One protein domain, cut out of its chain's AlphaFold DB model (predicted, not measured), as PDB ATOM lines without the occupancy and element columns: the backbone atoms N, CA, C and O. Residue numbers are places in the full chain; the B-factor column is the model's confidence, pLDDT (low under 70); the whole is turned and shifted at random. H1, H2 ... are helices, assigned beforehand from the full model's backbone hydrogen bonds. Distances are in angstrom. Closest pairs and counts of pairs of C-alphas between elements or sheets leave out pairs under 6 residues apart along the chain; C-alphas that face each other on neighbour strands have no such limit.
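AT A GLANCE: This is residues 18 to 78 of the 192 residues of the protein "BHLH domain-containing protein" of Pocillopora damicornis (UniProt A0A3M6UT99). Two long helices, H1 and H3, overlap where the later part of H1 meets the first part of H3, and the short helix H2 packs beside this junction to make a small body. From that body two helical arms stick out towards opposite ends: residues 18 to 30 of H1 and residues 69 to 78 of H3. The printed part has 61 residues, with three named helices in the order H1, H2, H3 and no named strand; its class is all helix. The whole is loose, with a radius of gyration of the C-alphas of 14.7 A, and flat in outline, spanning 50 by 30 by 16 A.

IN THESE COORDINATES: H1 is residues 18 to 40, beginning at C-alpha 18 at (335.143, 349.372, 437.903) and measuring 33.5 A from first to last C-alpha. H2 is residues 42 to 51, 14.3 A long, with C-alpha 42 at (347.900, 337.656, 472.065). H3 is residues 57 to 78, 32.4 A long, ending at C-alpha 78 at (353.108, 354.842, 484.550).

HOW THE PARTS SIT: H1 touches H2 only at the corner by their link, with its residues 37 to 39 alone; the closest C-alphas, of Lys 38 and Ala 44, are 5.3 A apart. Their lines are about perpendicular, at 85 degrees. H2 and H3 form a helical hairpin: they touch, closest at the C-alphas of Ala 44 and Ile 63, 6.3 A apart, and run opposite ways at a tilt of 36 degrees, only just steep. H3 touches H2 with residues 60 to 64 alone. H1 touches H3 with residues 34 to 38 alone, meeting residues 57 to 64 of H3; the closest C-alphas, of Lys 38 and Ile 60, are 7.0 A apart. These two run the same way at a steep tilt of 50 degrees. In H1, H2 and H3 every O i to N i+4 pair is within hydrogen-bond range.

THE WHOLE: The C-alphas farthest apart are those of Lys 18 and Asp 78, 50.3 A. Without the stretches that stand free, the body has 38 residues and spans 23 by 20 by 16 A. The printed part has no cut, and both links are tight. The mean pLDDT of the printed part is 93.0; residues 18 to 19 and residue 78 are under 70.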
ATOM      1  N   LYS A  18     334.117 348.818 436.999       61.34
ATOM      2  CA  LYS A  18     335.143 349.372 437.903       61.34
ATOM      3  C   LYS A  18     334.768 349.282 439.393       61.34
ATOM      4  O   LYS A  18     335.633 349.120 440.249       61.34
ATOM      5  N   LYS A  19     333.472 349.347 439.723       61.53
ATOM      6  CA  LYS A  19     332.964 349.243 441.105       61.53
ATOM      7  C   LYS A  19     333.212 347.869 441.759       61.53
ATOM      8  O   LYS A  19     333.655 347.861 442.910       61.53
ATOM      9  N   PRO A  20     333.004 346.713 441.091       74.56
ATOM     10  CA  PRO A  20     333.277 345.413 441.703       74.56
ATOM     11  C   PRO A  20     334.771 345.176 441.964       74.56
ATOM     12  O   PRO A  20     335.107 344.486 442.925       74.56
ATOM     13  N   GLU A  21     335.681 345.760 441.177       81.62
ATOM     14  CA  GLU A  21     337.123 345.638 441.428       81.62
ATOM     15  C   GLU A  21     337.577 346.458 442.642       81.62
ATOM     16  O   GLU A  21     338.272 345.932 443.515       81.62
ATOM     17  N   MET A  22     337.133 347.715 442.742       87.00
ATOM     18  CA  MET A  22     337.431 348.574 443.894       87.00
ATOM     19  C   MET A  22     336.926 347.964 445.199       87.00
ATOM     20  O   MET A  22     337.639 347.935 446.202       87.00
ATOM     21  N   GLU A  23     335.721 347.405 445.176       90.38
ATOM     22  CA  GLU A  23     335.147 346.762 446.346       90.38
ATOM     23  C   GLU A  23     335.874 345.450 446.702       90.38
ATOM     24  O   GLU A  23     336.097 345.176 447.883       90.38
ATOM     25  N   ARG A  24     336.338 344.666 445.717       90.12
ATOM     26  CA  ARG A  24     337.211 343.502 445.967       90.12
ATOM     27  C   ARG A  24     338.514 343.923 446.655       90.12
ATOM     28  O   ARG A  24     338.876 343.329 447.670       90.12
ATOM     29  N   LYS A  25     339.182 344.974 446.163       94.25
ATOM     30  CA  LYS A  25     340.404 345.525 446.784       94.25
ATOM     31  C   LYS A  25     340.136 346.016 448.209       94.25
ATOM     32  O   LYS A  25     340.908 345.712 449.118       94.25
ATOM     33  N   ARG A  26     339.014 346.707 448.443       96.56
ATOM     34  CA  ARG A  26     338.601 347.144 449.788       96.56
ATOM     35  C   ARG A  26     338.411 345.956 450.734       96.56
ATOM     36  O   ARG A  26     338.944 345.969 451.842       96.56
ATOM     37  N   ARG A  27     337.704 344.913 450.289       96.25
ATOM     38  CA  ARG A  27     337.471 343.680 451.063       96.25
ATOM     39  C   ARG A  27     338.775 342.972 451.414       96.25
ATOM     40  O   ARG A  27     338.941 342.562 452.562       96.25
ATOM     41  N   GLN A  28     339.713 342.894 450.471       96.94
ATOM     42  CA  GLN A  28     341.034 342.321 450.724       96.94
ATOM     43  C   GLN A  28     341.784 343.101 451.805       96.94
ATOM     44  O   GLN A  28     342.298 342.499 452.745       96.94
ATOM     45  N   ARG A  29     341.795 344.437 451.718       97.94
ATOM     46  CA  ARG A  29     342.426 345.290 452.736       97.94
ATOM     47  C   ARG A  29     341.844 345.043 454.125       97.94
ATOM     48  O   ARG A  29     342.605 344.846 455.064       97.94
ATOM     49  N   ILE A  30     340.516 344.990 454.248       97.06
ATOM     50  CA  ILE A  30     339.843 344.729 455.532       97.06
ATOM     51  C   ILE A  30     340.258 343.373 456.103       97.06
ATOM     52  O   ILE A  30     340.624 343.283 457.272       97.06
ATOM     53  N   ASN A  31     340.236 342.320 455.286       97.12
ATOM     54  CA  ASN A  31     340.613 340.988 455.751       97.12
ATOM     55  C   ASN A  31     342.102 340.922 456.137       97.12
ATOM     56  O   ASN A  31     342.437 340.309 457.146       97.12
ATOM     57  N   ASN A  32     342.984 341.611 455.406       97.69
ATOM     58  CA  ASN A  32     344.399 341.722 455.767       97.69
ATOM     59  C   ASN A  32     344.588 342.428 457.117       97.69
ATOM     60  O   ASN A  32     345.427 342.005 457.911       97.69
ATOM     61  N   CYS A  33     343.826 343.490 457.395       97.56
ATOM     62  CA  CYS A  33     343.858 344.166 458.694       97.56
ATOM     63  C   CYS A  33     343.386 343.240 459.821       97.56
ATOM     64  O   CYS A  33     344.056 343.147 460.842       97.56
ATOM     65  N   LEU A  34     342.293 342.497 459.626       97.31
ATOM     66  CA  LEU A  34     341.803 341.538 460.625       97.31
ATOM     67  C   LEU A  34     342.830 340.434 460.919       97.31
ATOM     68  O   LEU A  34     343.054 340.096 462.079       97.31
ATOM     69  N   SER A  35     343.508 339.909 459.896       96.44
ATOM     70  CA  SER A  35     344.588 338.933 460.086       96.44
ATOM     71  C   SER A  35     345.781 339.514 460.850       96.44
ATOM     72  O   SER A  35     346.363 338.826 461.685       96.44
ATOM     73  N   GLN A  36     346.145 340.774 460.594       97.31
ATOM     74  CA  GLN A  36     347.203 341.461 461.343       97.31
ATOM     75  C   GLN A  36     346.813 341.673 462.806       97.31
ATOM     76  O   GLN A  36     347.610 341.373 463.686       97.31
ATOM     77  N   ILE A  37     345.578 342.103 463.070       97.12
ATOM     78  CA  ILE A  37     345.046 342.264 464.429       97.12
ATOM     79  C   ILE A  37     345.186 340.957 465.221       97.12
ATOM     80  O   ILE A  37     345.775 340.961 466.297       97.12
ATOM     81  N   LYS A  38     344.752 339.820 464.657       95.94
ATOM     82  CA  LYS A  38     344.897 338.506 465.314       95.94
ATOM     83  C   LYS A  38     346.349 338.131 465.617       95.94
ATOM     84  O   LYS A  38     346.618 337.404 466.566       95.94
ATOM     85  N   ARG A  39     347.298 338.590 464.796       95.44
ATOM     86  CA  ARG A  39     348.728 338.338 465.018       95.44
ATOM     87  C   ARG A  39     349.314 339.214 466.120       95.44
ATOM     88  O   ARG A  39     350.191 338.723 466.824       95.44
ATOM     89  N   LEU A  40     348.877 340.470 466.203       96.69
ATOM     90  CA  LEU A  40     349.397 341.481 467.127       96.69
ATOM     91  C   LEU A  40     348.825 341.348 468.539       96.69
ATOM     92  O   LEU A  40     349.505 341.718 469.486       96.69
ATOM     93  N   ILE A  41     347.599 340.838 468.674       96.69
ATOM     94  CA  ILE A  41     346.893 340.743 469.955       96.69
ATOM     95  C   ILE A  41     346.959 339.296 470.466       96.69
ATOM     96  O   ILE A  41     346.312 338.424 469.872       96.69
ATOM     97  N   PRO A  42     347.723 339.011 471.539       94.62
ATOM     98  CA  PRO A  42     347.900 337.656 472.065       94.62
ATOM     99  C   PRO A  42     346.582 336.964 472.428       94.62
ATOM    100  O   PRO A  42     346.385 335.801 472.087       94.62
ATOM    101  N   GLU A  43     345.644 337.697 473.024       95.38
ATOM    102  CA  GLU A  43     344.345 337.182 473.468       95.38
ATOM    103  C   GLU A  43     343.479 336.720 472.299       95.38
ATOM    104  O   GLU A  43     342.738 335.744 472.413       95.38
ATOM    105  N   ALA A  44     343.577 337.396 471.150       95.25
ATOM    106  CA  ALA A  44     342.865 336.979 469.948       95.25
ATOM    107  C   ALA A  44     343.422 335.646 469.426       95.25
ATOM    108  O   ALA A  44     342.657 334.765 469.034       95.25
ATOM    109  N   ARG A  45     344.747 335.467 469.451       95.00
ATOM    110  CA  ARG A  45     345.385 334.207 469.046       95.00
ATOM    111  C   ARG A  45     345.033 333.067 470.002       95.00
ATOM    112  O   ARG A  45     344.689 331.981 469.545       95.00
ATOM    113  N   GLU A  46     345.117 333.311 471.305       94.62
ATOM    114  CA  GLU A  46     344.799 332.311 472.325       94.62
ATOM    115  C   GLU A  46     343.341 331.860 472.220       94.62
ATOM    116  O   GLU A  46     343.063 330.663 472.241       94.62
ATOM    117  N   LEU A  47     342.411 332.800 472.023       95.00
ATOM    118  CA  LEU A  47     341.001 332.463 471.861       95.00
ATOM    119  C   LEU A  47     340.747 331.619 470.605       95.00
ATOM    120  O   LEU A  47     339.955 330.681 470.663       95.00
ATOM    121  N   GLU A  48     341.415 331.922 469.487       95.00
ATOM    122  CA  GLU A  48     341.316 331.130 468.251       95.00
ATOM    123  C   GLU A  48     341.808 329.688 468.467       95.00
ATOM    124  O   GLU A  48     341.138 328.742 468.056       95.00
ATOM    125  N   ILE A  49     342.925 329.508 469.181       94.81
ATOM    126  CA  ILE A  49     343.458 328.182 469.535       94.81
ATOM    127  C   ILE A  49     342.502 327.448 470.480       94.81
ATOM    128  O   ILE A  49     342.166 326.292 470.237       94.81
ATOM    129  N   LYS A  50     342.020 328.125 471.527       95.94
ATOM    130  CA  LYS A  50     341.110 327.556 472.531       95.94
ATOM    131  C   LYS A  50     339.785 327.101 471.923       95.94
ATOM    132  O   LYS A  50     339.247 326.077 472.329       95.94
ATOM    133  N   LYS A  51     339.248 327.865 470.969       94.75
ATOM    134  CA  LYS A  51     338.020 327.502 470.252       94.75
ATOM    135  C   LYS A  51     338.255 326.452 469.165       94.75
ATOM    136  O   LYS A  51     337.306 325.782 468.771       94.75
ATOM    137  N   GLY A  52     339.477 326.340 468.642       94.81
ATOM    138  CA  GLY A  52     339.805 325.449 467.527       94.81
ATOM    139  C   GLY A  52     339.137 325.839 466.202       94.81
ATOM    140  O   GLY A  52     339.110 325.043 465.266       94.81
ATOM    141  N   CYS A  53     338.578 327.048 466.102       94.50
ATOM    142  CA  CYS A  53     337.865 327.527 464.922       94.50
ATOM    143  C   CYS A  53     338.183 328.998 464.635       94.50
ATOM    144  O   CYS A  53     338.621 329.749 465.507       94.50
ATOM    145  N   ARG A  54     337.964 329.417 463.382       93.50
ATOM    146  CA  ARG A  54     338.239 330.790 462.952       93.50
ATOM    147  C   ARG A  54     337.340 331.769 463.705       93.50
ATOM    148  O   ARG A  54     336.122 331.646 463.634       93.50
ATOM    149  N   LEU A  55     337.939 332.793 464.310       96.25
ATOM    150  CA  LEU A  55     337.184 333.846 464.991       96.25
ATOM    151  C   LEU A  55     336.248 334.604 464.047       96.25
ATOM    152  O   LEU A  55     336.580 334.892 462.886       96.25
ATOM    153  N   GLU A  56     335.088 334.983 464.577       96.56
ATOM    154  CA  GLU A  56     334.168 335.867 463.878       96.56
ATOM    155  C   GLU A  56     334.711 337.299 463.820       96.56
ATOM    156  O   GLU A  56     335.522 337.734 464.640       96.56
ATOM    157  N   LYS A  57     334.243 338.084 462.844       96.00
ATOM    158  CA  LYS A  57     334.701 339.474 462.689       96.00
ATOM    159  C   LYS A  57     334.356 340.336 463.903       96.00
ATOM    160  O   LYS A  57     335.159 341.189 464.263       96.00
ATOM    161  N   ALA A  58     333.192 340.111 464.512       97.38
ATOM    162  CA  ALA A  58     332.771 340.832 465.709       97.38
ATOM    163  C   ALA A  58     333.700 340.529 466.894       97.38
ATOM    164  O   ALA A  58     334.194 341.456 467.526       97.38
ATOM    165  N   GLU A  59     334.030 339.254 467.109       96.81
ATOM    166  CA  GLU A  59     334.921 338.815 468.189       96.81
ATOM    167  C   GLU A  59     336.323 339.421 468.065       96.81
ATOM    168  O   GLU A  59     336.867 339.932 469.041       96.81
ATOM    169  N   ILE A  60     336.894 339.437 466.852       97.12
ATOM    170  CA  ILE A  60     338.202 340.070 466.605       97.12
ATOM    171  C   ILE A  60     338.169 341.551 467.010       97.12
ATOM    172  O   ILE A  60     339.100 342.040 467.654       97.12
ATOM    173  N   LEU A  61     337.106 342.273 466.647       98.19
ATOM    174  CA  LEU A  61     336.964 343.694 466.974       98.19
ATOM    175  C   LEU A  61     336.749 343.917 468.475       98.19
ATOM    176  O   LEU A  61     337.361 344.818 469.041       98.19
ATOM    177  N   GLU A  62     335.950 343.082 469.132       98.06
ATOM    178  CA  GLU A  62     335.690 343.184 470.569       98.06
ATOM    179  C   GLU A  62     336.965 342.978 471.398       98.06
ATOM    180  O   GLU A  62     337.292 343.798 472.259       98.06
ATOM    181  N   ILE A  63     337.728 341.920 471.102       97.81
ATOM    182  CA  ILE A  63     339.003 341.632 471.775       97.81
ATOM    183  C   ILE A  63     339.977 342.796 471.576       97.81
ATOM    184  O   ILE A  63     340.658 343.205 472.514       97.81
ATOM    185  N   THR A  64     339.990 343.383 470.376       98.00
ATOM    186  CA  THR A  64     340.841 344.537 470.063       98.00
ATOM    187  C   THR A  64     340.501 345.756 470.906       98.00
ATOM    188  O   THR A  64     341.403 346.407 471.428       98.00
ATOM    189  N   VAL A  65     339.214 346.064 471.074       98.19
ATOM    190  CA  VAL A  65     338.783 347.199 471.902       98.19
ATOM    191  C   VAL A  65     339.215 346.994 473.353       98.19
ATOM    192  O   VAL A  65     339.810 347.900 473.938       98.19
ATOM    193  N   LYS A  66     339.000 345.794 473.910       97.62
ATOM    194  CA  LYS A  66     339.417 345.458 475.282       97.62
ATOM    195  C   LYS A  66     340.933 345.571 475.464       97.62
ATOM    196  O   LYS A  66     341.391 346.140 476.452       97.62
ATOM    197  N   PHE A  67     341.711 345.084 474.496       97.00
ATOM    198  CA  PHE A  67     343.170 345.194 474.506       97.00
ATOM    199  C   PHE A  67     343.633 346.658 474.494       97.00
ATOM    200  O   PHE A  67     344.436 347.062 475.333       97.00
ATOM    201  N   ILE A  68     343.081 347.486 473.598       97.44
ATOM    202  CA  ILE A  68     343.432 348.911 473.509       97.44
ATOM    203  C   ILE A  68     343.102 349.640 474.816       97.44
ATOM    204  O   ILE A  68     343.914 350.437 475.285       97.44
ATOM    205  N   GLN A  69     341.941 349.368 475.418       96.94
ATOM    206  CA  GLN A  69     341.559 349.958 476.703       96.94
ATOM    207  C   GLN A  69     342.546 349.591 477.813       96.94
ATOM    208  O   GLN A  69     342.967 350.472 478.562       96.94
ATOM    209  N   ARG A  70     342.970 348.322 477.890       95.75
ATOM    210  CA  ARG A  70     343.951 347.875 478.887       95.75
ATOM    211  C   ARG A  70     345.292 348.591 478.724       95.75
ATOM    212  O   ARG A  70     345.753 349.231 479.663       95.75
ATOM    213  N   VAL A  71     345.838 348.599 477.505       95.50
ATOM    214  CA  VAL A  71     347.120 349.256 477.192       95.50
ATOM    215  C   VAL A  71     347.070 350.763 477.467       95.50
ATOM    216  O   VAL A  71     348.055 351.360 477.895       95.50
ATOM    217  N   GLN A  72     345.935 351.421 477.216       94.88
ATOM    218  CA  GLN A  72     345.782 352.843 477.532       94.88
ATOM    219  C   GLN A  72     345.727 353.114 479.036       94.88
ATOM    220  O   GLN A  72     346.214 354.156 479.470       94.88
ATOM    221  N   ASN A  73     345.139 352.213 479.820       94.31
ATOM    222  CA  ASN A  73     345.065 352.357 481.270       94.31
ATOM    223  C   ASN A  73     346.433 352.121 481.925       94.31
ATOM    224  O   ASN A  73     346.828 352.914 482.774       94.31
ATOM    225  N   GLU A  74     347.188 351.122 481.463       91.94
ATOM    226  CA  GLU A  74     348.570 350.863 481.900       91.94
ATOM    227  C   GLU A  74     349.464 352.093 481.666       91.94
ATOM    228  O   GLU A  74     350.087 352.609 482.590       91.94
ATOM    229  N   LYS A  75     349.409 352.685 480.466       89.00
ATOM    230  CA  LYS A  75     350.176 353.902 480.135       89.00
ATOM    231  C   LYS A  75     349.809 355.134 480.965       89.00
ATOM    232  O   LYS A  75     350.599 356.073 481.027       89.00
ATOM    233  N   LYS A  76     348.595 355.197 481.517       83.75
ATOM    234  CA  LYS A  76     348.178 356.296 482.401       83.75
ATOM    235  C   LYS A  76     348.711 356.104 483.819       83.75
ATOM    236  O   LYS A  76     349.022 357.104 484.457       83.75
ATOM    237  N   ALA A  77     348.832 354.859 484.278       75.19
ATOM    238  CA  ALA A  77     349.395 354.541 485.586       75.19
ATOM    239  C   ALA A  77     350.898 354.871 485.651       75.19
ATOM    240  O   ALA A  77     351.338 355.504 486.606       75.19
ATOM    241  N   ASP A  78     351.658 354.580 484.590       68.50
ATOM    242  CA  ASP A  78     353.108 354.842 484.550       68.50
ATOM    243  C   ASP A  78     353.484 356.336 484.525       68.50
ATOM    244  O   ASP A  78     354.617 356.703 484.823       68.50
TER     245      ASP A  78